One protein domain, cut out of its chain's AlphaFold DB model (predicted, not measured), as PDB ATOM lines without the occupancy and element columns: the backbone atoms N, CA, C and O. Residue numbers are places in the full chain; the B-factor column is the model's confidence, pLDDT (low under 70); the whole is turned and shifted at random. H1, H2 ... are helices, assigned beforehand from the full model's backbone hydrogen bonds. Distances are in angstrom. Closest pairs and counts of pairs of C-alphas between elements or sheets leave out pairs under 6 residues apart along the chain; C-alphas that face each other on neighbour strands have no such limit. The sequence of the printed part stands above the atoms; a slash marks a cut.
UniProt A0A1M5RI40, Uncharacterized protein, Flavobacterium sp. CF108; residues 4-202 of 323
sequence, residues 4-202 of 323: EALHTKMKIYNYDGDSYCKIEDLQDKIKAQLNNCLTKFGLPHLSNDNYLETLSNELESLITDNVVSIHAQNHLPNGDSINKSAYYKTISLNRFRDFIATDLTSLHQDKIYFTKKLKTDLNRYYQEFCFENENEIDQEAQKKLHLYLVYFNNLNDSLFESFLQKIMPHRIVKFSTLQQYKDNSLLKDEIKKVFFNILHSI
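What this domain is: This is residues 4 to 202 of the 323 residues of an uncharacterized protein of Flavobacterium sp. CF108 (UniProt A0A1M5RI40). Two long helices, H2 and H5, cross near their middles as the core of an all-helix domain, and H6 folds back beside H5 as the second arm of a helical hairpin. H1, H3 and H4 pack on H2, H9 packs on residues 122 to 129 of H5 and meets residues 141 to 145 of H6 with its residues 196 to 200, and H7 packs on residues 111 to 115 of H5 with H8 near H5; residues 13 to 19 stick out. The printed part has 199 residues with nine named helices, H1 to H9 in order along the chain, and no named strand. It is compact, with a radius of gyration of the C-alphas of 18.0 A and spans of 54 by 44 by 27 A.

How they stand to each other: H2, residues 49 to 75, and H5, residues 111 to 132, are the hubs, touching five helices each. They touch, the same way at a steep tilt of 59 degrees; their closest C-alphas, of Ser 61 and Thr 120, are 6.1 A apart. H6, residues 139 to 154, forms a hairpin with H5, opposite ways at a shallow tilt of 7 degrees, closest at C-alphas 119 and 153, 6.4 A. Residues 65 to 75 of H2 touch H6, closest at C-alphas 72 and 150, 6.0 A. H1, residues 23 to 40, touches residues 52 to 60 of H2 at a steep tilt of 53 degrees, closest at C-alphas 31 and 56, 5.8 A. H3, residues 82 to 88, touches H2, closest at C-alphas 85 and 70, 5.5 A. H4, residues 93 to 100, touches H2 at C-alphas 100 and 55, its closest pair, 7.2 A. H7, residues 157 to 167, touches H5, closest at C-alphas 157 and 115, 6.3 A. H8, residues 178 to 184, is close to H5 but not clearly touching, with C-alphas 181 and 114 closest at 7.1 A. H9, residues 188 to 201, touches H5 at a steep tilt of 61 degrees, closest at C-alphas 192 and 129, 5.8 A, and touches H6, closest at C-alphas 200 and 141, 6.5 A. Every O i to N i+4 pair is within hydrogen-bond range in H2 to H8, but 12 of 14 in H1 and 8 of 10 in H9.

Where its parts are: H2 is 38.0 A long, from C-alpha 49 at (8.754, -36.235, -34.418) to C-alpha 75 at (30.072, -52.741, -7.654). H5 measures 31.0 A, H1 25.7 A, H6 22.7 A and H9 18.4 A; H9 ends with C-alpha 201 at (28.411, -68.678, -18.743).

The domain as a whole: The two farthest C-alphas, of Gly 42 and Ile 202, are 54.1 A apart. The printed part has no cut, and no link between helices is long. The mean pLDDT of the printed part is 79.5; 30 residues are under 70, among them 6 to 24 and 103 to 108.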
ATOM      1  N   GLU A   4      12.330 -52.263  -3.602       68.38
ATOM      2  CA  GLU A   4      13.090 -51.920  -2.392       68.38
ATOM      3  C   GLU A   4      13.417 -53.146  -1.522       68.38
ATOM      4  O   GLU A   4      14.469 -53.186  -0.882       68.38
ATOM      5  N   ALA A   5      12.563 -54.175  -1.524       70.75
ATOM      6  CA  ALA A   5      12.802 -55.409  -0.777       70.75
ATOM      7  C   ALA A   5      13.894 -56.278  -1.424       70.75
ATOM      8  O   ALA A   5      14.652 -56.939  -0.714       70.75
ATOM      9  N   LEU A   6      14.006 -56.246  -2.757       57.69
ATOM     10  CA  LEU A   6      15.055 -56.945  -3.512       57.69
ATOM     11  C   LEU A   6      16.393 -56.184  -3.485       57.69
ATOM     12  O   LEU A   6      17.461 -56.796  -3.516       57.69
ATOM     13  N   HIS A   7      16.355 -54.855  -3.351       58.94
ATOM     14  CA  HIS A   7      17.535 -53.992  -3.321       58.94
ATOM     15  C   HIS A   7      17.575 -53.148  -2.045       58.94
ATOM     16  O   HIS A   7      17.368 -51.940  -2.076       58.94
ATOM     17  N   THR A   8      17.945 -53.767  -0.922       56.31
ATOM     18  CA  THR A   8      17.911 -53.163   0.431       56.31
ATOM     19  C   THR A   8      18.703 -51.858   0.612       56.31
ATOM     20  O   THR A   8      18.521 -51.147   1.600       56.31
ATOM     21  N   LYS A   9      19.598 -51.518  -0.322       52.84
ATOM     22  CA  LYS A   9      20.354 -50.253  -0.337       52.84
ATOM     23  C   LYS A   9      19.668 -49.133  -1.126       52.84
ATOM     24  O   LYS A   9      20.139 -47.998  -1.058       52.84
ATOM     25  N   MET A  10      18.616 -49.435  -1.879       50.94
ATOM     26  CA  MET A  10      17.896 -48.496  -2.728       50.94
ATOM     27  C   MET A  10      16.662 -47.971  -1.995       50.94
ATOM     28  O   MET A  10      15.884 -48.749  -1.454       50.94
ATOM     29  N   LYS A  11      16.498 -46.646  -1.981       54.19
ATOM     30  CA  LYS A  11      15.246 -45.994  -1.591       54.19
ATOM     31  C   LYS A  11      14.624 -45.327  -2.805       54.19
ATOM     32  O   LYS A  11      15.271 -44.498  -3.445       54.19
ATOM     33  N   ILE A  12      13.379 -45.671  -3.094       56.34
ATOM     34  CA  ILE A  12      12.565 -45.092  -4.150       56.34
ATOM     35  C   ILE A  12      11.817 -43.901  -3.547       56.34
ATOM     36  O   ILE A  12      10.982 -44.035  -2.657       56.34
ATOM     37  N   TYR A  13      12.141 -42.702  -4.022       49.47
ATOM     38  CA  TYR A  13      11.439 -41.489  -3.620       49.47
ATOM     39  C   TYR A  13      10.275 -41.242  -4.580       49.47
ATOM     40  O   TYR A  13      10.483 -41.083  -5.783       49.47
ATOM     41  N   ASN A  14       9.055 -41.194  -4.044       43.00
ATOM     42  CA  ASN A  14       7.867 -40.814  -4.803       43.00
ATOM     43  C   ASN A  14       7.802 -39.291  -4.932       43.00
ATOM     44  O   ASN A  14       7.492 -38.584  -3.975       43.00
ATOM     45  N   TYR A  15       8.102 -38.805  -6.129       47.19
ATOM     46  CA  TYR A  15       7.666 -37.492  -6.598       47.19
ATOM     47  C   TYR A  15       6.315 -37.674  -7.306       47.19
ATOM     48  O   TYR A  15       6.014 -38.795  -7.698       47.19
ATOM     49  N   ASP A  16       5.496 -36.627  -7.451       43.47
ATOM     50  CA  ASP A  16       4.183 -36.710  -8.120       43.47
ATOM     51  C   ASP A  16       4.318 -37.276  -9.557       43.47
ATOM     52  O   ASP A  16       4.607 -36.547 -10.506       43.47
ATOM     53  N   GLY A  17       4.169 -38.600  -9.698       59.00
ATOM     54  CA  GLY A  17       4.430 -39.389 -10.905       59.00
ATOM     55  C   GLY A  17       4.962 -40.796 -10.583       59.00
ATOM     56  O   GLY A  17       5.250 -41.118  -9.431       59.00
ATOM     57  N   ASP A  18       5.108 -41.653 -11.598       59.16
ATOM     58  CA  ASP A  18       5.788 -42.941 -11.418       59.16
ATOM     59  C   ASP A  18       7.267 -42.694 -11.092       59.16
ATOM     60  O   ASP A  18       8.025 -42.202 -11.933       59.16
ATOM     61  N   SER A  19       7.692 -43.065  -9.885       59.84
ATOM     62  CA  SER A  19       9.071 -42.910  -9.392       59.84
ATOM     63  C   SER A  19      10.096 -43.806 -10.090       59.84
ATOM     64  O   SER A  19      11.298 -43.682  -9.856       59.84
ATOM     65  N   TYR A  20       9.632 -44.692 -10.968       66.56
ATOM     66  CA  TYR A  20      10.458 -45.571 -11.775       66.56
ATOM     67  C   TYR A  20       9.904 -45.689 -13.200       66.56
ATOM     68  O   TYR A  20       8.731 -45.434 -13.494       66.56
ATOM     69  N   CYS A  21      10.765 -46.084 -14.129       69.19
ATOM     70  CA  CYS A  21      10.355 -46.570 -15.436       69.19
ATOM     71  C   CYS A  21      11.228 -47.751 -15.812       69.19
ATOM     72  O   CYS A  21      12.382 -47.835 -15.387       69.19
ATOM     73  N   LYS A  22      10.682 -48.662 -16.610       67.38
ATOM     74  CA  LYS A  22      11.535 -49.648 -17.248       67.38
ATOM     75  C   LYS A  22      12.383 -48.947 -18.308       67.38
ATOM     76  O   LYS A  22      11.968 -47.930 -18.862       67.38
ATOM     77  N   ILE A  23      13.561 -49.490 -18.598       65.44
ATOM     78  CA  ILE A  23      14.444 -48.943 -19.639       65.44
ATOM     79  C   ILE A  23      13.786 -49.023 -21.024       65.44
ATOM     80  O   ILE A  23      13.963 -48.114 -21.824       65.44
ATOM     81  N   GLU A  24      12.956 -50.042 -21.275       66.88
ATOM     82  CA  GLU A  24      12.146 -50.151 -22.499       66.88
ATOM     83  C   GLU A  24      11.166 -48.980 -22.690       66.88
ATOM     84  O   GLU A  24      10.937 -48.563 -23.821       66.88
ATOM     85  N   ASP A  25      10.681 -48.383 -21.596       76.75
ATOM     86  CA  ASP A  25       9.761 -47.237 -21.615       76.75
ATOM     87  C   ASP A  25      10.495 -45.884 -21.503       76.75
ATOM     88  O   ASP A  25       9.863 -44.821 -21.514       76.75
ATOM     89  N   LEU A  26      11.825 -45.889 -21.326       78.19
ATOM     90  CA  LEU A  26      12.605 -44.686 -21.019       78.19
ATOM     91  C   LEU A  26      12.511 -43.663 -22.152       78.19
ATOM     92  O   LEU A  26      12.273 -42.483 -21.893       78.19
ATOM     93  N   GLN A  27      12.653 -44.116 -23.397       80.38
ATOM     94  CA  GLN A  27      12.602 -43.244 -24.566       80.38
ATOM     95  C   GLN A  27      11.233 -42.558 -24.694       80.38
ATOM     96  O   GLN A  27      11.160 -41.346 -24.903       80.38
ATOM     97  N   ASP A  28      10.143 -43.297 -24.486       82.62
ATOM     98  CA  ASP A  28       8.784 -42.752 -24.549       82.62
ATOM     99  C   ASP A  28       8.515 -41.765 -23.410       82.62
ATOM    100  O   ASP A  28       7.956 -40.685 -23.637       82.62
ATOM    101  N   LYS A  29       8.989 -42.067 -22.192       84.31
ATOM    102  CA  LYS A  29       8.909 -41.121 -21.071       84.31
ATOM    103  C   LYS A  29       9.714 -39.849 -21.344       84.31
ATOM    104  O   LYS A  29       9.205 -38.758 -21.080       84.31
ATOM    105  N   ILE A  30      10.926 -39.953 -21.892       84.06
ATOM    106  CA  ILE A  30      11.744 -38.787 -22.259       84.06
ATOM    107  C   ILE A  30      11.020 -37.950 -23.318       84.06
ATOM    108  O   ILE A  30      10.874 -36.743 -23.122       84.06
ATOM    109  N   LYS A  31      10.508 -38.565 -24.391       85.25
ATOM    110  CA  LYS A  31       9.748 -37.872 -25.448       85.25
ATOM    111  C   LYS A  31       8.533 -37.131 -24.894       85.25
ATOM    112  O   LYS A  31       8.332 -35.960 -25.219       85.25
ATOM    113  N   ALA A  32       7.751 -37.774 -24.026       85.69
ATOM    114  CA  ALA A  32       6.585 -37.151 -23.402       85.69
ATOM    115  C   ALA A  32       6.974 -35.931 -22.548       85.69
ATOM    116  O   ALA A  32       6.363 -34.866 -22.663       85.69
ATOM    117  N   GLN A  33       8.023 -36.052 -21.728       84.88
ATOM    118  CA  GLN A  33       8.502 -34.948 -20.891       84.88
ATOM    119  C   GLN A  33       9.119 -33.812 -21.714       84.88
ATOM    120  O   GLN A  33       8.888 -32.640 -21.408       84.88
ATOM    121  N   LEU A  34       9.845 -34.134 -22.787       84.19
ATOM    122  CA  LEU A  34      10.380 -33.158 -23.733       84.19
ATOM    123  C   LEU A  34       9.269 -32.343 -24.389       84.19
ATOM    124  O   LEU A  34       9.330 -31.116 -24.378       84.19
ATOM    125  N   ASN A  35       8.238 -33.007 -24.911       85.06
ATOM    126  CA  ASN A  35       7.112 -32.329 -25.544       85.06
ATOM    127  C   ASN A  35       6.388 -31.392 -24.555       85.06
ATOM    128  O   ASN A  35       6.149 -30.215 -24.849       85.06
ATOM    129  N   ASN A  36       6.128 -31.871 -23.335       85.00
ATOM    130  CA  ASN A  36       5.538 -31.056 -22.270       85.00
ATOM    131  C   ASN A  36       6.405 -29.831 -21.939       85.00
ATOM    132  O   ASN A  36       5.894 -28.719 -21.779       85.00
ATOM    133  N   CYS A  37       7.723 -30.023 -21.862       83.12
ATOM    134  CA  CYS A  37       8.693 -28.968 -21.604       83.12
ATOM    135  C   CYS A  37       8.689 -27.917 -22.726       83.12
ATOM    136  O   CYS A  37       8.489 -26.733 -22.454       83.12
ATOM    137  N   LEU A  38       8.828 -28.336 -23.988       81.62
ATOM    138  CA  LEU A  38       8.819 -27.447 -25.155       81.62
ATOM    139  C   LEU A  38       7.521 -26.637 -25.244       81.62
ATOM    140  O   LEU A  38       7.562 -25.424 -25.449       81.62
ATOM    141  N   THR A  39       6.376 -27.280 -25.009       84.75
ATOM    142  CA  THR A  39       5.068 -26.614 -24.983       84.75
ATOM    143  C   THR A  39       5.010 -25.549 -23.888       84.75
ATOM    144  O   THR A  39       4.631 -24.408 -24.152       84.75
ATOM    145  N   LYS A  40       5.448 -25.880 -22.666       84.69
ATOM    146  CA  LYS A  40       5.447 -24.954 -21.524       84.69
ATOM    147  C   LYS A  40       6.348 -23.736 -21.745       84.69
ATOM    148  O   LYS A  40       6.024 -22.652 -21.266       84.69
ATOM    149  N   PHE A  41       7.451 -23.898 -22.473       81.94
ATOM    150  CA  PHE A  41       8.377 -22.812 -22.803       81.94
ATOM    151  C   PHE A  41       8.017 -22.046 -24.087       81.94
ATOM    152  O   PHE A  41       8.783 -21.183 -24.511       81.94
ATOM    153  N   GLY A  42       6.860 -22.314 -24.703       80.56
ATOM    154  CA  GLY A  42       6.428 -21.603 -25.910       80.56
ATOM    155  C   GLY A  42       7.216 -21.987 -27.166       80.56
ATOM    156  O   GLY A  42       7.266 -21.219 -28.125       80.56
ATOM    157  N   LEU A  43       7.802 -23.187 -27.186       80.38
ATOM    158  CA  LEU A  43       8.564 -23.747 -28.304       80.38
ATOM    159  C   LEU A  43       7.861 -24.947 -28.988       80.38
ATOM    160  O   LEU A  43       8.546 -25.880 -29.407       80.38
ATOM    161  N   PRO A  44       6.520 -24.979 -29.159       79.56
ATOM    162  CA  PRO A  44       5.834 -26.158 -29.696       79.56
ATOM    163  C   PRO A  44       6.215 -26.467 -31.151       79.56
ATOM    164  O   PRO A  44       6.070 -27.597 -31.597       79.56
ATOM    165  N   HIS A  45       6.749 -25.492 -31.895       74.00
ATOM    166  CA  HIS A  45       7.245 -25.688 -33.262       74.00
ATOM    167  C   HIS A  45       8.450 -26.644 -33.341       74.00
ATOM    168  O   HIS A  45       8.709 -27.217 -34.397       74.00
ATOM    169  N   LEU A  46       9.161 -26.842 -32.226       72.31
ATOM    170  CA  LEU A  46      10.233 -27.830 -32.100       72.31
ATOM    171  C   LEU A  46       9.696 -29.230 -31.756       72.31
ATOM    172  O   LEU A  46      10.431 -30.201 -31.830       72.31
ATOM    173  N   SER A  47       8.408 -29.379 -31.439       72.56
ATOM    174  CA  SER A  47       7.778 -30.672 -31.145       72.56
ATOM    175  C   SER A  47       7.393 -31.449 -32.415       72.56
ATOM    176  O   SER A  47       6.283 -31.972 -32.521       72.56
ATOM    177  N   ASN A  48       8.283 -31.512 -33.406       77.44
ATOM    178  CA  ASN A  48       8.122 -32.446 -34.521       77.44
ATOM    179  C   ASN A  48       8.803 -33.783 -34.190       77.44
ATOM    180  O   ASN A  48       9.776 -33.809 -33.434       77.44
ATOM    181  N   ASP A  49       8.312 -34.878 -34.770       74.88
ATOM    182  CA  ASP A  49       8.754 -36.235 -34.418       74.88
ATOM    183  C   ASP A  49      10.266 -36.438 -34.587       74.88
ATOM    184  O   ASP A  49      10.913 -36.989 -33.700       74.88
ATOM    185  N   ASN A  50      10.858 -35.915 -35.666       72.50
ATOM    186  CA  ASN A  50      12.299 -36.036 -35.920       72.50
ATOM    187  C   ASN A  50      13.147 -35.278 -34.885       72.50
ATOM    188  O   ASN A  50      14.190 -35.765 -34.441       72.50
ATOM    189  N   TYR A  51      12.710 -34.076 -34.504       75.31
ATOM    190  CA  TYR A  51      13.381 -33.246 -33.506       75.31
ATOM    191  C   TYR A  51      13.287 -33.898 -32.124       75.31
ATOM    192  O   TYR A  51      14.297 -34.042 -31.435       75.31
ATOM    193  N   LEU A  52      12.089 -34.360 -31.748       78.50
ATOM    194  CA  LEU A  52      11.861 -35.071 -30.492       78.50
ATOM    195  C   LEU A  52      12.654 -36.374 -30.419       78.50
ATOM    196  O   LEU A  52      13.219 -36.669 -29.372       78.50
ATOM    197  N   GLU A  53      12.728 -37.142 -31.504       78.12
ATOM    198  CA  GLU A  53      13.505 -38.379 -31.541       78.12
ATOM    199  C   GLU A  53      14.998 -38.108 -31.346       78.12
ATOM    200  O   GLU A  53      15.638 -38.750 -30.513       78.12
ATOM    201  N   THR A  54      15.545 -37.113 -32.045       75.62
ATOM    202  CA  THR A  54      16.965 -36.747 -31.931       75.62
ATOM    203  C   THR A  54      17.308 -36.283 -30.516       75.62
ATOM    204  O   THR A  54      18.255 -36.781 -29.907       75.62
ATOM    205  N   LEU A  55      16.507 -35.369 -29.963       78.12
ATOM    206  CA  LEU A  55      16.713 -34.849 -28.614       78.12
ATOM    207  C   LEU A  55      16.512 -35.933 -27.546       78.12
ATOM    208  O   LEU A  55      17.251 -35.981 -26.561       78.12
ATOM    209  N   SER A  56      15.547 -36.832 -27.756       81.50
ATOM    210  CA  SER A  56      15.328 -37.983 -26.882       81.50
ATOM    211  C   SER A  56      16.532 -38.916 -26.865       81.50
ATOM    212  O   SER A  56      16.917 -39.349 -25.786       81.50
ATOM    213  N   ASN A  57      17.146 -39.203 -28.017       78.19
ATOM    214  CA  ASN A  57      18.311 -40.091 -28.095       78.19
ATOM    215  C   ASN A  57      19.521 -39.519 -27.335       78.19
ATOM    216  O   ASN A  57      20.220 -40.249 -26.634       78.19
ATOM    217  N   GLU A  58      19.757 -38.207 -27.430       77.94
ATOM    218  CA  GLU A  58      20.841 -37.535 -26.698       77.94
ATOM    219  C   GLU A  58      20.609 -37.551 -25.179       77.94
ATOM    220  O   GLU A  58      21.520 -37.851 -24.403       77.94
ATOM    221  N   LEU A  59      19.377 -37.282 -24.741       81.69
ATOM    222  CA  LEU A  59      19.028 -37.346 -23.322       81.69
ATOM    223  C   LEU A  59      19.064 -38.771 -22.773       81.69
ATOM    224  O   LEU A  59      19.544 -38.978 -21.661       81.69
ATOM    225  N   GLU A  60      18.593 -39.748 -23.542       82.12
ATOM    226  CA  GLU A  60      18.651 -41.159 -23.176       82.12
ATOM    227  C   GLU A  60      20.098 -41.622 -23.002       82.12
ATOM    228  O   GLU A  60      20.409 -42.258 -21.995       82.12
ATOM    229  N   SER A  61      21.003 -41.245 -23.913       78.19
ATOM    230  CA  SER A  61      22.437 -41.526 -23.772       78.19
ATOM    231  C   SER A  61      22.996 -40.912 -22.490       78.19
ATOM    232  O   SER A  61      23.634 -41.612 -21.708       78.19
ATOM    233  N   LEU A  62      22.693 -39.640 -22.209       79.69
ATOM    234  CA  LEU A  62      23.154 -38.960 -20.995       79.69
ATOM    235  C   LEU A  62      22.653 -39.636 -19.708       79.69
ATOM    236  O   LEU A  62      23.410 -39.782 -18.744       79.69
ATOM    237  N   ILE A  63      21.374 -40.013 -19.674       80.69
ATOM    238  CA  ILE A  63      20.755 -40.692 -18.532       80.69
ATOM    239  C   ILE A  63      21.376 -42.076 -18.356       80.69
ATOM    240  O   ILE A  63      21.787 -42.422 -17.248       80.69
ATOM    241  N   THR A  64      21.499 -42.837 -19.442       78.69
ATOM    242  CA  THR A  64      22.032 -44.202 -19.424       78.69
ATOM    243  C   THR A  64      23.492 -44.223 -18.985       78.69
ATOM    244  O   THR A  64      23.836 -44.985 -18.083       78.69
ATOM    245  N   ASP A  65      24.334 -43.336 -19.520       75.81
ATOM    246  CA  ASP A  65      25.738 -43.201 -19.114       75.81
ATOM    247  C   ASP A  65      25.859 -42.925 -17.611       75.81
ATOM    248  O   ASP A  65      26.698 -43.501 -16.911       75.81
ATOM    249  N   ASN A  66      24.987 -42.058 -17.089       79.56
ATOM    250  CA  ASN A  66      24.980 -41.720 -15.676       79.56
ATOM    251  C   ASN A  66      24.538 -42.908 -14.804       79.56
ATOM    252  O   ASN A  66      25.184 -43.202 -13.796       79.56
ATOM    253  N   VAL A  67      23.493 -43.633 -15.215       79.56
ATOM    254  CA  VAL A  67      23.015 -44.855 -14.545       79.56
ATOM    255  C   VAL A  67      24.110 -45.923 -14.534       79.56
ATOM    256  O   VAL A  67      24.481 -46.406 -13.463       79.56
ATOM    257  N   VAL A  68      24.706 -46.233 -15.690       75.19
ATOM    258  CA  VAL A  68      25.809 -47.201 -15.804       75.19
ATOM    259  C   VAL A  68      26.967 -46.801 -14.890       75.19
ATOM    260  O   VAL A  68      27.495 -47.641 -14.162       75.19
ATOM    261  N   SER A  69      27.321 -45.514 -14.850       74.88
ATOM    262  CA  SER A  69      28.383 -44.984 -13.988       74.88
ATOM    263  C   SER A  69      28.065 -45.092 -12.489       74.88
ATOM    264  O   SER A  69      28.969 -45.337 -11.682       74.88
ATOM    265  N   ILE A  70      26.808 -44.895 -12.076       78.81
ATOM    266  CA  ILE A  70      26.357 -45.085 -10.686       78.81
ATOM    267  C   ILE A  70      26.473 -46.559 -10.296       78.81
ATOM    268  O   ILE A  70      27.111 -46.878  -9.291       78.81
ATOM    269  N   HIS A  71      25.925 -47.459 -11.114       73.88
ATOM    270  CA  HIS A  71      26.013 -48.893 -10.857       73.88
ATOM    271  C   HIS A  71      27.471 -49.373 -10.856       73.88
ATOM    272  O   HIS A  71      27.858 -50.154  -9.992       73.88
ATOM    273  N   ALA A  72      28.317 -48.844 -11.752       69.94
ATOM    274  CA  ALA A  72      29.742 -49.170 -11.812       69.94
ATOM    275  C   ALA A  72      30.415 -48.954 -10.463       69.94
ATOM    276  O   ALA A  72      31.050 -49.855  -9.922       69.94
ATOM    277  N   GLN A  73      30.229 -47.751  -9.915       72.69
ATOM    278  CA  GLN A  73      30.792 -47.378  -8.629       72.69
ATOM    279  C   GLN A  73      30.252 -48.257  -7.517       72.69
ATOM    280  O   GLN A  73      31.021 -48.640  -6.648       72.69
ATOM    281  N   ASN A  74      28.977 -48.633  -7.562       76.62
ATOM    282  CA  ASN A  74      28.405 -49.475  -6.525       76.62
ATOM    283  C   ASN A  74      29.018 -50.880  -6.445       76.62
ATOM    284  O   ASN A  74      29.080 -51.460  -5.361       76.62
ATOM    285  N   HIS A  75      29.498 -51.403  -7.570       70.19
ATOM    286  CA  HIS A  75      30.072 -52.741  -7.654       70.19
ATOM    287  C   HIS A  75      31.599 -52.787  -7.451       70.19
ATOM    288  O   HIS A  75      32.163 -53.883  -7.363       70.19
ATOM    289  N   LEU A  76      32.286 -51.643  -7.330       69.81
ATOM    290  CA  LEU A  76      33.730 -51.600  -7.071       69.81
ATOM    291  C   LEU A  76      34.083 -51.998  -5.620       69.81
ATOM    292  O   LEU A  76      33.311 -51.731  -4.694       69.81
ATOM    293  N   PRO A  77      35.272 -52.588  -5.378       62.84
ATOM    294  CA  PRO A  77      35.817 -52.721  -4.027       62.84
ATOM    295  C   PRO A  77      35.975 -51.332  -3.391       62.84
ATOM    296  O   PRO A  77      36.648 -50.474  -3.956       62.84
ATOM    297  N   ASN A  78      35.349 -51.101  -2.232       72.75
ATOM    298  CA  ASN A  78      35.217 -49.778  -1.587       72.75
ATOM    299  C   ASN A  78      34.435 -48.732  -2.404       72.75
ATOM    300  O   ASN A  78      34.609 -47.529  -2.218       72.75
ATOM    301  N   GLY A  79      33.571 -49.200  -3.300       69.94
ATOM    302  CA  GLY A  79      32.676 -48.378  -4.093       69.94
ATOM    303  C   GLY A  79      31.619 -47.629  -3.281       69.94
ATOM    304  O   GLY A  79      31.251 -48.016  -2.166       69.94
ATOM    305  N   ASP A  80      31.092 -46.552  -3.858       78.69
ATOM    306  CA  ASP A  80      30.034 -45.768  -3.228       78.69
ATOM    307  C   ASP A  80      28.710 -46.546  -3.179       78.69
ATOM    308  O   ASP A  80      28.319 -47.247  -4.115       78.69
ATOM    309  N   SER A  81      27.949 -46.391  -2.090       77.06
ATOM    310  CA  SER A  81      26.561 -46.874  -2.068       77.06
ATOM    311  C   SER A  81      25.749 -46.234  -3.204       77.06
ATOM    312  O   SER A  81      26.047 -45.110  -3.612       77.06
ATOM    313  N   ILE A  82      24.700 -46.914  -3.680       73.44
ATOM    314  CA  ILE A  82      23.777 -46.362  -4.688       73.44
ATOM    315  C   ILE A  82      23.279 -44.984  -4.245       73.44
ATOM    316  O   ILE A  82      23.367 -44.039  -5.017       73.44
ATOM    317  N   ASN A  83      22.871 -44.832  -2.980       72.06
ATOM    318  CA  ASN A  83      22.394 -43.555  -2.439       72.06
ATOM    319  C   ASN A  83      23.455 -42.451  -2.496       72.06
ATOM    320  O   ASN A  83      23.155 -41.322  -2.875       72.06
ATOM    321  N   LYS A  84      24.707 -42.775  -2.151       78.50
ATOM    322  CA  LYS A  84      25.815 -41.817  -2.224       78.50
ATOM    323  C   LYS A  84      26.104 -41.431  -3.677       78.50
ATOM    324  O   LYS A  84      26.203 -40.248  -3.987       78.50
ATOM    325  N   SER A  85      26.171 -42.414  -4.569       79.31
ATOM    326  CA  SER A  85      26.385 -42.178  -5.996       79.31
ATOM    327  C   SER A  85      25.245 -41.369  -6.615       79.31
ATOM    328  O   SER A  85      25.523 -40.415  -7.323       79.31
ATOM    329  N   ALA A  86      23.984 -41.674  -6.310       74.06
ATOM    330  CA  ALA A  86      22.822 -40.934  -6.798       74.06
ATOM    331  C   ALA A  86      22.793 -39.484  -6.290       74.06
ATOM    332  O   ALA A  86      22.401 -38.584  -7.027       74.06
ATOM    333  N   TYR A  87      23.258 -39.243  -5.059       77.94
ATOM    334  CA  TYR A  87      23.370 -37.897  -4.498       77.94
ATOM    335  C   TYR A  87      24.428 -37.044  -5.217       77.94
ATOM    336  O   TYR A  87      24.198 -35.864  -5.464       77.94
ATOM    337  N   TYR A  88      25.585 -37.620  -5.561       79.81
ATOM    338  CA  TYR A  88      26.692 -36.869  -6.170       79.81
ATOM    339  C   TYR A  88      26.701 -36.887  -7.704       79.81
ATOM    340  O   TYR A  88      27.201 -35.952  -8.327       79.81
ATOM    341  N   LYS A  89      26.155 -37.930  -8.333       77.56
ATOM    342  CA  LYS A  89      26.107 -38.104  -9.791       77.56
ATOM    343  C   LYS A  89      24.760 -37.659 -10.345       77.56
ATOM    344  O   LYS A  89      24.025 -38.427 -10.959       77.56
ATOM    345  N   THR A  90      24.420 -36.400 -10.111       79.19
ATOM    346  CA  THR A  90      23.218 -35.783 -10.679       79.19
ATOM    347  C   THR A  90      23.511 -35.180 -12.047       79.19
ATOM    348  O   THR A  90      24.565 -34.577 -12.255       79.19
ATOM    349  N   ILE A  91      22.546 -35.243 -12.963       78.06
ATOM    350  CA  ILE A  91      22.594 -34.459 -14.199       78.06
ATOM    351  C   ILE A  91      22.158 -33.031 -13.860       78.06
ATOM    352  O   ILE A  91      21.034 -32.805 -13.421       78.06
ATOM    353  N   SER A  92      23.047 -32.051 -14.046       81.25
ATOM    354  CA  SER A  92      22.708 -30.650 -13.769       81.25
ATOM    355  C   SER A  92      21.611 -30.150 -14.715       81.25
ATOM    356  O   SER A  92      21.681 -30.402 -15.921       81.25
ATOM    357  N   LEU A  93      20.683 -29.341 -14.199       76.00
ATOM    358  CA  LEU A  93      19.645 -28.699 -15.009       76.00
ATOM    359  C   LEU A  93      20.225 -27.838 -16.145       76.00
ATOM    360  O   LEU A  93      19.653 -27.796 -17.228       76.00
ATOM    361  N   ASN A  94      21.375 -27.193 -15.926       79.12
ATOM    362  CA  ASN A  94      22.048 -26.409 -16.967       79.12
ATOM    363  C   ASN A  94      22.421 -27.283 -18.165       79.12
ATOM    364  O   ASN A  94      22.078 -26.937 -19.284       79.12
ATOM    365  N   ARG A  95      23.008 -28.460 -17.925       76.25
ATOM    366  CA  ARG A  95      23.328 -29.420 -18.989       76.25
ATOM    367  C   ARG A  95      22.081 -29.837 -19.772       76.25
ATOM    368  O   ARG A  95      22.123 -29.871 -20.992       76.25
ATOM    369  N   PHE A  96      20.965 -30.090 -19.086       73.12
ATOM    370  CA  PHE A  96      19.681 -30.390 -19.733       73.12
ATOM    371  C   PHE A  96      19.167 -29.224 -20.592       73.12
ATOM    372  O   PHE A  96      18.764 -29.420 -21.736       73.12
ATOM    373  N   ARG A  97      19.227 -27.995 -20.066       75.19
ATOM    374  CA  ARG A  97      18.861 -26.782 -20.805       75.19
ATOM    375  C   ARG A  97      19.739 -26.591 -22.040       75.19
ATOM    376  O   ARG A  97      19.216 -26.263 -23.098       75.19
ATOM    377  N   ASP A  98      21.045 -26.794 -21.907       77.06
ATOM    378  CA  ASP A  98      21.999 -26.632 -23.002       77.06
ATOM    379  C   ASP A  98      21.717 -27.656 -24.125       77.06
ATOM    380  O   ASP A  98      21.774 -27.300 -25.300       77.06
ATOM    381  N   PHE A  99      21.284 -28.880 -23.785       73.56
ATOM    382  CA  PHE A  99      20.794 -29.864 -24.764       73.56
ATOM    383  C   PHE A  99      19.523 -29.408 -25.489       73.56
ATOM    384  O   PHE A  99      19.471 -29.464 -26.713       73.56
ATOM    385  N   ILE A 100      18.512 -28.913 -24.767       70.12
ATOM    386  CA  ILE A 100      17.272 -28.403 -25.387       70.12
ATOM    387  C   ILE A 100      17.554 -27.192 -26.287       70.12
ATOM    388  O   ILE A 100      16.913 -27.023 -27.319       70.12
ATOM    389  N   ALA A 101      18.506 -26.345 -25.901       71.31
ATOM    390  CA  ALA A 101      18.900 -25.169 -26.669       71.31
ATOM    391  C   ALA A 101      19.851 -25.488 -27.837       71.31
ATOM    392  O   ALA A 101      20.215 -24.577 -28.580       71.31
ATOM    393  N   THR A 102      20.273 -26.748 -27.997       71.06
ATOM    394  CA  THR A 102      21.171 -27.151 -29.082       71.06
ATOM    395  C   THR A 102      20.445 -27.055 -30.422       71.06
ATOM    396  O   THR A 102      19.336 -27.566 -30.593       71.06
ATOM    397  N   ASP A 103      21.090 -26.413 -31.397       65.00
ATOM    398  CA  ASP A 103      20.609 -26.389 -32.774       65.00
ATOM    399  C   ASP A 103      20.739 -27.789 -33.384       65.00
ATOM    400  O   ASP A 103      21.821 -28.209 -33.802       65.00
ATOM    401  N   LEU A 104      19.630 -28.527 -33.439       63.38
ATOM    402  CA  LEU A 104      19.627 -29.890 -33.968       63.38
ATOM    403  C   LEU A 104      19.887 -29.945 -35.483       63.38
ATOM    404  O   LEU A 104      20.205 -31.019 -35.983       63.38
ATOM    405  N   THR A 105      19.829 -28.826 -36.224       61.25
ATOM    406  CA  THR A 105      20.271 -28.814 -37.636       61.25
ATOM    407  C   THR A 105      21.782 -29.021 -37.772       61.25
ATOM    408  O   THR A 105      22.260 -29.427 -38.830       61.25
ATOM    409  N   SER A 106      22.528 -28.815 -36.681       59.84
ATOM    410  CA  SER A 106      23.958 -29.111 -36.580       59.84
ATOM    411  C   SER A 106      24.265 -30.535 -36.099       59.84
ATOM    412  O   SER A 106      25.424 -30.954 -36.153       59.84
ATOM    413  N   LEU A 107      23.261 -31.308 -35.662       63.88
ATOM    414  CA  LEU A 107      23.436 -32.702 -35.254       63.88
ATOM    415  C   LEU A 107      23.492 -33.596 -36.489       63.88
ATOM    416  O   LEU A 107      22.484 -34.006 -37.066       63.88
ATOM    417  N   HIS A 108      24.718 -33.882 -36.907       68.38
ATOM    418  CA  HIS A 108      24.975 -34.784 -38.010       68.38
ATOM    419  C   HIS A 108      24.766 -36.217 -37.518       68.38
ATOM    420  O   HIS A 108      25.248 -36.595 -36.451       68.38
ATOM    421  N   GLN A 109      24.062 -37.036 -38.305       77.00
ATOM    422  CA  GLN A 109      24.047 -38.492 -38.127       77.00
ATOM    423  C   GLN A 109      25.394 -39.055 -38.586       77.00
ATOM    424  O   GLN A 109      25.508 -39.690 -39.635       77.00
ATOM    425  N   ASP A 110      26.426 -38.717 -37.832       80.88
ATOM    426  CA  ASP A 110      27.801 -39.100 -38.064       80.88
ATOM    427  C   ASP A 110      28.193 -40.271 -37.154       80.88
ATOM    428  O   ASP A 110      27.392 -40.844 -36.409       80.88
ATOM    429  N   LYS A 111      29.467 -40.642 -37.214       85.25
ATOM    430  CA  LYS A 111      30.008 -41.746 -36.427       85.25
ATOM    431  C   LYS A 111      29.838 -41.556 -34.913       85.25
ATOM    432  O   LYS A 111      29.644 -42.548 -34.211       85.25
ATOM    433  N   ILE A 112      29.895 -40.324 -34.406       85.06
ATOM    434  CA  ILE A 112      29.746 -40.040 -32.971       85.06
ATOM    435  C   ILE A 112      28.303 -40.332 -32.562       85.06
ATOM    436  O   ILE A 112      28.065 -41.053 -31.591       85.06
ATOM    437  N   TYR A 113      27.340 -39.839 -33.345       83.06
ATOM    438  CA  TYR A 113      25.923 -40.118 -33.133       83.06
ATOM    439  C   TYR A 113      25.637 -41.629 -33.114       83.06
ATOM    440  O   TYR A 113      25.028 -42.144 -32.172       83.06
ATOM    441  N   PHE A 114      26.123 -42.368 -34.115       86.00
ATOM    442  CA  PHE A 114      25.897 -43.814 -34.183       86.00
ATOM    443  C   PHE A 114      26.634 -44.592 -33.087       86.00
ATOM    444  O   PHE A 114      26.090 -45.575 -32.588       86.00
ATOM    445  N   THR A 115      27.806 -44.132 -32.639       88.75
ATOM    446  CA  THR A 115      28.505 -44.726 -31.485       88.75
ATOM    447  C   THR A 115      27.653 -44.638 -30.223       88.75
ATOM    448  O   THR A 115      27.457 -45.647 -29.544       88.75
ATOM    449  N   LYS A 116      27.099 -43.453 -29.923       83.75
ATOM    450  CA  LYS A 116      26.195 -43.271 -28.776       83.75
ATOM    451  C   LYS A 116      24.986 -44.193 -28.883       83.75
ATOM    452  O   LYS A 116      24.675 -44.905 -27.932       83.75
ATOM    453  N   LYS A 117      24.353 -44.242 -30.060       83.94
ATOM    454  CA  LYS A 117      23.185 -45.095 -30.298       83.94
ATOM    455  C   LYS A 117      23.491 -46.576 -30.064       83.94
ATOM    456  O   LYS A 117      22.730 -47.246 -29.376       83.94
ATOM    457  N   LEU A 118      24.632 -47.069 -30.550       89.88
ATOM    458  CA  LEU A 118      25.049 -48.459 -30.349       89.88
ATOM    459  C   LEU A 118      25.338 -48.795 -28.885       89.88
ATOM    460  O   LEU A 118      25.017 -49.898 -28.446       89.88
ATOM    461  N   LYS A 119      25.909 -47.863 -28.116       88.31
ATOM    462  CA  LYS A 119      26.080 -48.038 -26.666       88.31
ATOM    463  C   LYS A 119      24.734 -48.108 -25.951       88.31
ATOM    464  O   LYS A 119      24.539 -49.001 -25.130       88.31
ATOM    465  N   THR A 120      23.791 -47.232 -26.298       83.38
ATOM    466  CA  THR A 120      22.419 -47.290 -25.774       83.38
ATOM    467  C   THR A 120      21.748 -48.621 -26.116       83.38
ATOM    468  O   THR A 120      21.205 -49.273 -25.226       83.38
ATOM    469  N   ASP A 121      21.850 -49.078 -27.368       86.62
ATOM    470  CA  ASP A 121      21.310 -50.371 -27.798       86.62
ATOM    471  C   ASP A 121      21.938 -51.531 -26.998       86.62
ATOM    472  O   ASP A 121      21.213 -52.383 -26.486       86.62
ATOM    473  N   LEU A 122      23.265 -51.534 -26.817       90.00
ATOM    474  CA  LEU A 122      23.987 -52.531 -26.016       90.00
ATOM    475  C   LEU A 122      23.530 -52.535 -24.547       90.00
ATOM    476  O   LEU A 122      23.322 -53.604 -23.972       90.00
ATOM    477  N   ASN A 123      23.328 -51.353 -23.957       85.62
ATOM    478  CA  ASN A 123      22.820 -51.193 -22.594       85.62
ATOM    479  C   ASN A 123      21.396 -51.728 -22.451       85.62
ATOM    480  O   ASN A 123      21.107 -52.457 -21.503       85.62
ATOM    481  N   ARG A 124      20.516 -51.428 -23.410       84.62
ATOM    482  CA  ARG A 124      19.161 -51.985 -23.444       84.62
ATOM    483  C   ARG A 124      19.204 -53.510 -23.550       84.62
ATOM    484  O   ARG A 124      18.562 -54.189 -22.756       84.62
ATOM    485  N   TYR A 125      19.988 -54.057 -24.479       90.25
ATOM    486  CA  TYR A 125      20.105 -55.507 -24.670       90.25
ATOM    487  C   TYR A 125      20.639 -56.222 -23.430       90.25
ATOM    488  O   TYR A 125      20.163 -57.309 -23.111       90.25
ATOM    489  N   TYR A 126      21.577 -55.607 -22.708       88.75
ATOM    490  CA  TYR A 126      22.066 -56.123 -21.432       88.75
ATOM    491  C   TYR A 126      20.944 -56.233 -20.394       88.75
ATOM    492  O   TYR A 126      20.777 -57.273 -19.763       88.75
ATOM    493  N   GLN A 127      20.153 -55.174 -20.241       83.06
ATOM    494  CA  GLN A 127      19.072 -55.124 -19.256       83.06
ATOM    495  C   GLN A 127      17.980 -56.139 -19.576       83.06
ATOM    496  O   GLN A 127      17.535 -56.870 -18.695       83.06
ATOM    497  N   GLU A 128      17.604 -56.243 -20.850       86.62
ATOM    498  CA  GLU A 128      16.674 -57.276 -21.296       86.62
ATOM    499  C   GLU A 128      17.225 -58.690 -21.051       86.62
ATOM    500  O   GLU A 128      16.478 -59.556 -20.611       86.62
ATOM    501  N   PHE A 129      18.519 -58.932 -21.307       90.94
ATOM    502  CA  PHE A 129      19.156 -60.221 -21.019       90.94
ATOM    503  C   PHE A 129      19.096 -60.550 -19.523       90.94
ATOM    504  O   PHE A 129      18.730 -61.664 -19.156       90.94
ATOM    505  N   CYS A 130      19.409 -59.588 -18.652       86.00
ATOM    506  CA  CYS A 130      19.315 -59.786 -17.208       86.00
ATOM    507  C   CYS A 130      17.883 -60.071 -16.748       86.00
ATOM    508  O   CYS A 130      17.690 -60.921 -15.887       86.00
ATOM    509  N   PHE A 131      16.895 -59.393 -17.330       84.75
ATOM    510  CA  PHE A 131      15.487 -59.614 -17.014       84.75
ATOM    511  C   PHE A 131      14.996 -60.994 -17.472       84.75
ATOM    512  O   PHE A 131      14.339 -61.705 -16.720       84.75
ATOM    513  N   GLU A 132      15.350 -61.413 -18.690       87.81
ATOM    514  CA  GLU A 132      14.979 -62.728 -19.231       87.81
ATOM    515  C   GLU A 132      15.597 -63.894 -18.446       87.81
ATOM    516  O   GLU A 132      15.012 -64.973 -18.403       87.81
ATOM    517  N   ASN A 133      16.744 -63.666 -17.801       86.12
ATOM    518  CA  ASN A 133      17.504 -64.677 -17.063       86.12
ATOM    519  C   ASN A 133      17.568 -64.373 -15.551       86.12
ATOM    520  O   ASN A 133      18.487 -64.825 -14.871       86.12
ATOM    521  N   GLU A 134      16.605 -63.618 -15.004       81.75
ATOM    522  CA  GLU A 134      16.620 -63.144 -13.604       81.75
ATOM    523  C   GLU A 134      16.732 -64.292 -12.585       81.75
ATOM    524  O   GLU A 134      17.373 -64.148 -11.547       81.75
ATOM    525  N   ASN A 135      16.164 -65.460 -12.901       83.00
ATOM    526  CA  ASN A 135      16.224 -66.643 -12.033       83.00
ATOM    527  C   ASN A 135      17.560 -67.405 -12.112       83.00
ATOM    528  O   ASN A 135      17.832 -68.239 -11.252       83.00
ATOM    529  N   GLU A 136      18.361 -67.164 -13.150       84.31
ATOM    530  CA  GLU A 136      19.615 -67.879 -13.426       84.31
ATOM    531  C   GLU A 136      20.852 -67.042 -13.079       84.31
ATOM    532  O   GLU A 136      21.918 -67.592 -12.810       84.31
ATOM    533  N   ILE A 137      20.713 -65.713 -13.059       84.31
ATOM    534  CA  ILE A 137      21.796 -64.777 -12.759       84.31
ATOM    535  C   ILE A 137      21.799 -64.471 -11.261       84.31
ATOM    536  O   ILE A 137      21.012 -63.665 -10.764       84.31
ATOM    537  N   ASP A 138      22.735 -65.078 -10.535       84.06
ATOM    538  CA  ASP A 138      22.983 -64.732  -9.137       84.06
ATOM    539  C   ASP A 138      23.694 -63.368  -8.973       84.06
ATOM    540  O   ASP A 138      24.062 -62.684  -9.934       84.06
ATOM    541  N   GLN A 139      23.904 -62.943  -7.722       80.69
ATOM    542  CA  GLN A 139      24.529 -61.649  -7.419       80.69
ATOM    543  C   GLN A 139      25.980 -61.536  -7.916       80.69
ATOM    544  O   GLN A 139      26.422 -60.434  -8.260       80.69
ATOM    545  N   GLU A 140      26.739 -62.636  -7.946       83.56
ATOM    546  CA  GLU A 140      28.122 -62.619  -8.430       83.56
ATOM    547  C   GLU A 140      28.159 -62.507  -9.955       83.56
ATOM    548  O   GLU A 140      28.876 -61.657 -10.496       83.56
ATOM    549  N   ALA A 141      27.326 -63.285 -10.644       84.88
ATOM    550  CA  ALA A 141      27.122 -63.211 -12.082       84.88
ATOM    551  C   ALA A 141      26.632 -61.819 -12.508       84.88
ATOM    552  O   ALA A 141      27.168 -61.240 -13.458       84.88
ATOM    553  N   GLN A 142      25.691 -61.225 -11.769       83.06
ATOM    554  CA  GLN A 142      25.203 -59.869 -12.023       83.06
ATOM    555  C   GLN A 142      26.331 -58.840 -11.900       83.06
ATOM    556  O   GLN A 142      26.534 -58.026 -12.804       83.06
ATOM    557  N   LYS A 143      27.114 -58.902 -10.815       81.31
ATOM    558  CA  LYS A 143      28.269 -58.020 -10.600       81.31
ATOM    559  C   LYS A 143      29.286 -58.155 -11.733       81.31
ATOM    560  O   LYS A 143      29.787 -57.150 -12.237       81.31
ATOM    561  N   LYS A 144      29.579 -59.387 -12.145       85.75
ATOM    562  CA  LYS A 144      30.488 -59.692 -13.248       85.75
ATOM    563  C   LYS A 144      30.016 -59.089 -14.564       85.75
ATOM    564  O   LYS A 144      30.782 -58.378 -15.210       85.75
ATOM    565  N   LEU A 145      28.769 -59.341 -14.948       87.12
ATOM    566  CA  LEU A 145      28.207 -58.801 -16.181       87.12
ATOM    567  C   LEU A 145      28.167 -57.269 -16.167       87.12
ATOM    568  O   LEU A 145      28.480 -56.633 -17.174       87.12
ATOM    569  N   HIS A 146      27.881 -56.673 -15.009       82.75
ATOM    570  CA  HIS A 146      27.911 -55.225 -14.847       82.75
ATOM    571  C   HIS A 146      29.306 -54.641 -15.105       82.75
ATOM    572  O   HIS A 146      29.437 -53.625 -15.782       82.75
ATOM    573  N   LEU A 147      30.374 -55.293 -14.632       82.88
ATOM    574  CA  LEU A 147      31.748 -54.846 -14.898       82.88
ATOM    575  C   LEU A 147      32.083 -54.830 -16.399       82.88
ATOM    576  O   LEU A 147      32.744 -53.896 -16.858       82.88
ATOM    577  N   TYR A 148      31.592 -55.807 -17.169       86.81
ATOM    578  CA  TYR A 148      31.730 -55.797 -18.630       86.81
ATOM    579  C   TYR A 148      30.977 -54.622 -19.260       86.81
ATOM    580  O   TYR A 148      31.545 -53.899 -20.078       86.81
ATOM    581  N   LEU A 149      29.737 -54.367 -18.829       86.75
ATOM    582  CA  LEU A 149      28.945 -53.238 -19.325       86.75
ATOM    583  C   LEU A 149      29.652 -51.896 -19.099       86.75
ATOM    584  O   LEU A 149      29.710 -51.046 -19.988       86.75
ATOM    585  N   VAL A 150      30.231 -51.714 -17.913       83.31
ATOM    586  CA  VAL A 150      31.007 -50.520 -17.561       83.31
ATOM    587  C   VAL A 150      32.221 -50.368 -18.464       83.31
ATOM    588  O   VAL A 150      32.493 -49.266 -18.941       83.31
ATOM    589  N   TYR A 151      32.945 -51.459 -18.711       85.69
ATOM    590  CA  TYR A 151      34.083 -51.447 -19.618       85.69
ATOM    591  C   TYR A 151      33.673 -50.969 -21.020       85.69
ATOM    592  O   TYR A 151      34.281 -50.024 -21.521       85.69
ATOM    593  N   PHE A 152      32.602 -51.518 -21.608       86.94
ATOM    594  CA  PHE A 152      32.156 -51.147 -22.961       86.94
ATOM    595  C   PHE A 152      31.741 -49.676 -23.072       86.94
ATOM    596  O   PHE A 152      32.106 -48.995 -24.033       86.94
ATOM    597  N   ASN A 153      31.018 -49.154 -22.076       84.69
ATOM    598  CA  ASN A 153      30.572 -47.758 -22.090       84.69
ATOM    599  C   ASN A 153      31.734 -46.761 -21.964       84.69
ATOM    600  O   ASN A 153      31.662 -45.668 -22.530       84.69
ATOM    601  N   ASN A 154      32.826 -47.152 -21.303       84.69
ATOM    602  CA  ASN A 154      34.018 -46.317 -21.132       84.69
ATOM    603  C   ASN A 154      34.948 -46.283 -22.358       84.69
ATOM    604  O   ASN A 154      35.882 -45.478 -22.385       84.69
ATOM    605  N   LEU A 155      34.727 -47.127 -23.370       87.56
ATOM    606  CA  LEU A 155      35.518 -47.092 -24.602       87.56
ATOM    607  C   LEU A 155      35.248 -45.792 -25.372       87.56
ATOM    608  O   LEU A 155      34.096 -45.399 -25.549       87.56
ATOM    609  N   ASN A 156      36.297 -45.128 -25.861       88.12
ATOM    610  CA  ASN A 156      36.131 -44.042 -26.835       88.12
ATOM    611  C   ASN A 156      35.686 -44.603 -28.199       88.12
ATOM    612  O   ASN A 156      35.753 -45.810 -28.418       88.12
ATOM    613  N   ASP A 157      35.270 -43.741 -29.124       86.75
ATOM    614  CA  ASP A 157      34.661 -44.158 -30.396       86.75
ATOM    615  C   ASP A 157      35.538 -45.120 -31.216       86.75
ATOM    616  O   ASP A 157      35.041 -46.105 -31.761       86.75
ATOM    617  N   SER A 158      36.854 -44.883 -31.264       86.38
ATOM    618  CA  SER A 158      37.794 -45.748 -31.989       86.38
ATOM    619  C   SER A 158      37.966 -47.106 -31.308       86.38
ATOM    620  O   SER A 158      37.955 -48.142 -31.975       86.38
ATOM    621  N   LEU A 159      38.094 -47.121 -29.979       87.25
ATOM    622  CA  LEU A 159      38.207 -48.359 -29.212       87.25
ATOM    623  C   LEU A 159      36.900 -49.155 -29.221       87.25
ATOM    624  O   LEU A 159      36.946 -50.380 -29.231       87.25
ATOM    625  N   PHE A 160      35.754 -48.476 -29.238       89.62
ATOM    626  CA  PHE A 160      34.439 -49.101 -29.286       89.62
ATOM    627  C   PHE A 160      34.178 -49.757 -30.644       89.62
ATOM    628  O   PHE A 160      33.787 -50.918 -30.691       89.62
ATOM    629  N   GLU A 161      34.464 -49.064 -31.749       88.38
ATOM    630  CA  GLU A 161      34.397 -49.659 -33.090       88.38
ATOM    631  C   GLU A 161      35.343 -50.854 -33.216       88.38
ATOM    632  O   GLU A 161      34.934 -51.913 -33.691       88.38
ATOM    633  N   SER A 162      36.584 -50.711 -32.728       85.56
ATOM    634  CA  SER A 162      37.530 -51.824 -32.679       85.56
ATOM    635  C   SER A 162      36.924 -52.987 -31.904       85.56
ATOM    636  O   SER A 162      36.814 -54.069 -32.457       85.56
ATOM    637  N   PHE A 163      36.449 -52.767 -30.676       88.38
ATOM    638  CA  PHE A 163      35.784 -53.780 -29.854       88.38
ATOM    639  C   PHE A 163      34.643 -54.499 -30.589       88.38
ATOM    640  O   PHE A 163      34.622 -55.731 -30.597       88.38
ATOM    641  N   LEU A 164      33.746 -53.758 -31.243       90.00
ATOM    642  CA  LEU A 164      32.651 -54.342 -32.015       90.00
ATOM    643  C   LEU A 164      33.174 -55.255 -33.125       90.00
ATOM    644  O   LEU A 164      32.704 -56.382 -33.261       90.00
ATOM    645  N   GLN A 165      34.195 -54.823 -33.867       87.75
ATOM    646  CA  GLN A 165      34.800 -55.660 -34.900       87.75
ATOM    647  C   GLN A 165      35.387 -56.961 -34.334       87.75
ATOM    648  O   GLN A 165      35.328 -57.999 -34.992       87.75
ATOM    649  N   LYS A 166      35.942 -56.922 -33.116       84.69
ATOM    650  CA  LYS A 166      36.521 -58.104 -32.460       84.69
ATOM    651  C   LYS A 166      35.460 -59.151 -32.146       84.69
ATOM    652  O   LYS A 166      35.698 -60.332 -32.364       84.69
ATOM    653  N   ILE A 167      34.306 -58.732 -31.631       89.81
ATOM    654  CA  ILE A 167      33.232 -59.662 -31.253       89.81
ATOM    655  C   ILE A 167      32.374 -60.083 -32.460       89.81
ATOM    656  O   ILE A 167      31.703 -61.109 -32.396       89.81
ATOM    657  N   MET A 168      32.423 -59.340 -33.570       90.56
ATOM    658  CA  MET A 168      31.700 -59.628 -34.818       90.56
ATOM    659  C   MET A 168      32.662 -59.995 -35.966       90.56
ATOM    660  O   MET A 168      32.711 -59.296 -36.976       90.56
ATOM    661  N   PRO A 169      33.456 -61.074 -35.855       87.62
ATOM    662  CA  PRO A 169      34.499 -61.385 -36.836       87.62
ATOM    663  C   PRO A 169      33.952 -61.811 -38.209       87.62
ATOM    664  O   PRO A 169      34.696 -61.812 -39.181       87.62
ATOM    665  N   HIS A 170      32.672 -62.182 -38.303       88.62
ATOM    666  CA  HIS A 170      31.998 -62.611 -39.535       88.62
ATOM    667  C   HIS A 170      31.402 -61.463 -40.355       88.62
ATOM    668  O   HIS A 170      30.802 -61.711 -41.397       88.62
ATOM    669  N   ARG A 171      31.517 -60.215 -39.890       87.38
ATOM    670  CA  ARG A 171      31.024 -59.051 -40.630       87.38
ATOM    671  C   ARG A 171      31.885 -57.822 -40.418       87.38
ATOM    672  O   ARG A 171      32.515 -57.639 -39.380       87.38
ATOM    673  N   ILE A 172      31.853 -56.932 -41.395       86.44
ATOM    674  CA  ILE A 172      32.574 -55.666 -41.334       86.44
ATOM    675  C   ILE A 172      31.766 -54.686 -40.500       86.44
ATOM    676  O   ILE A 172      30.656 -54.338 -40.880       86.44
ATOM    677  N   VAL A 173      32.329 -54.194 -39.402       87.50
ATOM    678  CA  VAL A 173      31.681 -53.182 -38.569       87.50
ATOM    679  C   VAL A 173      31.971 -51.797 -39.132       87.50
ATOM    680  O   VAL A 173      33.104 -51.321 -39.108       87.50
ATOM    681  N   LYS A 174      30.928 -51.131 -39.632       86.94
ATOM    682  CA  LYS A 174      30.965 -49.735 -40.093       86.94
ATOM    683  C   LYS A 174      29.644 -49.064 -39.760       86.94
ATOM    684  O   LYS A 174      28.586 -49.634 -39.981       86.94
ATOM    685  N   PHE A 175      29.683 -47.831 -39.277       88.75
ATOM    686  CA  PHE A 175      28.468 -47.096 -38.912       88.75
ATOM    687  C   PHE A 175      28.667 -45.581 -39.019       88.75
ATOM    688  O   PHE A 175      28.118 -44.822 -38.238       88.75
ATOM    689  N   SER A 176      29.459 -45.109 -39.986       85.75
ATOM    690  CA  SER A 176      29.662 -43.666 -40.201       85.75
ATOM    691  C   SER A 176      28.495 -43.004 -40.941       85.75
ATOM    692  O   SER A 176      28.416 -41.781 -40.991       85.75
ATOM    693  N   THR A 177      27.608 -43.802 -41.542       85.44
ATOM    694  CA  THR A 177      26.391 -43.352 -42.227       85.44
ATOM    695  C   THR A 177      25.197 -44.194 -41.793       85.44
ATOM    696  O   THR A 177      25.363 -45.318 -41.317       85.44
ATOM    697  N   LEU A 178      23.979 -43.695 -42.023       82.50
ATOM    698  CA  LEU A 178      22.751 -44.429 -41.700       82.50
ATOM    699  C   LEU A 178      22.671 -45.792 -42.398       82.50
ATOM    700  O   LEU A 178      22.235 -46.760 -41.783       82.50
ATOM    701  N   GLN A 179      23.092 -45.872 -43.664       85.31
ATOM    702  CA  GLN A 179      23.102 -47.137 -44.401       85.31
ATOM    703  C   GLN A 179      24.075 -48.124 -43.756       85.31
ATOM    704  O   GLN A 179      23.703 -49.252 -43.462       85.31
ATOM    705  N   GLN A 180      25.294 -47.667 -43.451       87.81
ATOM    706  CA  GLN A 180      26.285 -48.499 -42.777       87.81
ATOM    707  C   GLN A 180      25.775 -48.975 -41.412       87.81
ATOM    708  O   GLN A 180      25.852 -50.163 -41.133       87.81
ATOM    709  N   TYR A 181      25.184 -48.085 -40.612       85.94
ATOM    710  CA  TYR A 181      24.571 -48.446 -39.334       85.94
ATOM    711  C   TYR A 181      23.460 -49.492 -39.500       85.94
ATOM    712  O   TYR A 181      23.399 -50.432 -38.721       85.94
ATOM    713  N   LYS A 182      22.588 -49.386 -40.506       82.81
ATOM    714  CA  LYS A 182      21.525 -50.384 -40.714       82.81
ATOM    715  C   LYS A 182      22.069 -51.752 -41.122       82.81
ATOM    716  O   LYS A 182      21.563 -52.759 -40.639       82.81
ATOM    717  N   ASP A 183      23.087 -51.775 -41.975       83.06
ATOM    718  CA  ASP A 183      23.572 -53.017 -42.586       83.06
ATOM    719  C   ASP A 183      24.628 -53.737 -41.733       83.06
ATOM    720  O   ASP A 183      24.759 -54.955 -41.812       83.06
ATOM    721  N   ASN A 184      25.387 -52.997 -40.918       80.88
ATOM    722  CA  ASN A 184      26.634 -53.480 -40.312       80.88
ATOM    723  C   ASN A 184      26.703 -53.297 -38.787       80.88
ATOM    724  O   ASN A 184      27.793 -53.293 -38.209       80.88
ATOM    725  N   SER A 185      25.566 -53.086 -38.125       77.00
ATOM    726  CA  SER A 185      25.523 -52.860 -36.678       77.00
ATOM    727  C   SER A 185      25.101 -54.087 -35.860       77.00
ATOM    728  O   SER A 185      24.991 -55.211 -36.357       77.00
ATOM    729  N   LEU A 186      24.926 -53.854 -34.557       83.88
ATOM    730  CA  LEU A 186      24.556 -54.835 -33.551       83.88
ATOM    731  C   LEU A 186      23.150 -55.383 -33.794       83.88
ATOM    732  O   LEU A 186      22.161 -54.653 -33.714       83.88
ATOM    733  N   LEU A 187      23.045 -56.698 -33.971       89.19
ATOM    734  CA  LEU A 187      21.758 -57.379 -33.944       89.19
ATOM    735  C   LEU A 187      21.426 -57.795 -32.509       89.19
ATOM    736  O   LEU A 187      22.235 -58.417 -31.821       89.19
ATOM    737  N   LYS A 188      20.204 -57.466 -32.076       89.88
ATOM    738  CA  LYS A 188      19.683 -57.751 -30.730       89.88
ATOM    739  C   LYS A 188      19.912 -59.204 -30.308       89.88
ATOM    740  O   LYS A 188      20.463 -59.454 -29.238       89.88
ATOM    741  N   ASP A 189      19.530 -60.148 -31.164       90.00
ATOM    742  CA  ASP A 189      19.638 -61.578 -30.872       90.00
ATOM    743  C   ASP A 189      21.093 -62.043 -30.771       90.00
ATOM    744  O   ASP A 189      21.427 -62.767 -29.838       90.00
ATOM    745  N   GLU A 190      21.968 -61.589 -31.672       93.44
ATOM    746  CA  GLU A 190      23.401 -61.924 -31.662       93.44
ATOM    747  C   GLU A 190      24.083 -61.474 -30.363       93.44
ATOM    748  O   GLU A 190      24.907 -62.191 -29.792       93.44
ATOM    749  N   ILE A 191      23.696 -60.308 -29.846       94.25
ATOM    750  CA  ILE A 191      24.234 -59.789 -28.591       94.25
ATOM    751  C   ILE A 191      23.648 -60.510 -27.376       94.25
ATOM    752  O   ILE A 191      24.398 -60.940 -26.500       94.25
ATOM    753  N   LYS A 192      22.325 -60.674 -27.307       92.69
ATOM    754  CA  LYS A 192      21.676 -61.276 -26.134       92.69
ATOM    755  C   LYS A 192      21.928 -62.777 -26.029       92.69
ATOM    756  O   LYS A 192      22.354 -63.250 -24.980       92.69
ATOM    757  N   LYS A 193      21.675 -63.523 -27.107       90.75
ATOM    758  CA  LYS A 193      21.704 -64.995 -27.098       90.75
ATOM    759  C   LYS A 193      23.121 -65.555 -27.116       90.75
ATOM    760  O   LYS A 193      23.336 -66.649 -26.600       90.75
ATOM    761  N   VAL A 194      24.078 -64.816 -27.683       94.12
ATOM    762  CA  VAL A 194      25.471 -65.278 -27.803       94.12
ATOM    763  C   VAL A 194      26.385 -64.476 -26.912       94.12
ATOM    764  O   VAL A 194      26.885 -65.016 -25.936       94.12
ATOM    765  N   PHE A 195      26.589 -63.193 -27.201       95.56
ATOM    766  CA  PHE A 195      27.648 -62.436 -26.539       95.56
ATOM    767  C   PHE A 195      27.459 -62.357 -25.018       95.56
ATOM    768  O   PHE A 195      28.341 -62.777 -24.268       95.56
ATOM    769  N   PHE A 196      26.298 -61.896 -24.541       94.38
ATOM    770  CA  PHE A 196      26.020 -61.847 -23.103       94.38
ATOM    771  C   PHE A 196      25.909 -63.232 -22.475       94.38
ATOM    772  O   PHE A 196      26.378 -63.417 -21.355       94.38
ATOM    773  N   ASN A 197      25.390 -64.222 -23.202       94.38
ATOM    774  CA  ASN A 197      25.349 -65.598 -22.722       94.38
ATOM    775  C   ASN A 197      26.757 -66.193 -22.521       94.38
ATOM    776  O   ASN A 197      27.008 -66.844 -21.508       94.38
ATOM    777  N   ILE A 198      27.706 -65.923 -23.425       95.06
ATOM    778  CA  ILE A 198      29.120 -66.306 -23.278       95.06
ATOM    779  C   ILE A 198      29.723 -65.619 -22.051       95.06
ATOM    780  O   ILE A 198      30.309 -66.290 -21.198       95.06
ATOM    781  N   LEU A 199      29.545 -64.298 -21.929       93.94
ATOM    782  CA  LEU A 199      30.045 -63.533 -20.782       93.94
ATOM    783  C   LEU A 199      29.434 -63.999 -19.457       93.94
ATOM    784  O   LEU A 199      30.108 -63.961 -18.432       93.94
ATOM    785  N   HIS A 200      28.174 -64.428 -19.462       93.12
ATOM    786  CA  HIS A 200      27.498 -64.991 -18.301       93.12
ATOM    787  C   HIS A 200      28.086 -66.359 -17.947       93.12
ATOM    788  O   HIS A 200      28.549 -66.557 -16.825       93.12
ATOM    789  N   SER A 201      28.144 -67.254 -18.931       91.81
ATOM    790  CA  SER A 201      28.411 -68.678 -18.743       91.81
ATOM    791  C   SER A 201      29.861 -69.039 -18.426       91.81
ATOM    792  O   SER A 201      30.116 -70.050 -17.776       91.81
ATOM    793  N   ILE A 202      30.829 -68.283 -18.933       91.75
ATOM    794  CA  ILE A 202      32.261 -68.559 -18.727       91.75
ATOM    795  C   ILE A 202      32.753 -67.715 -17.560       91.75
ATOM    796  O   ILE A 202      32.243 -66.621 -17.381       91.75
TER     797      ILE A 202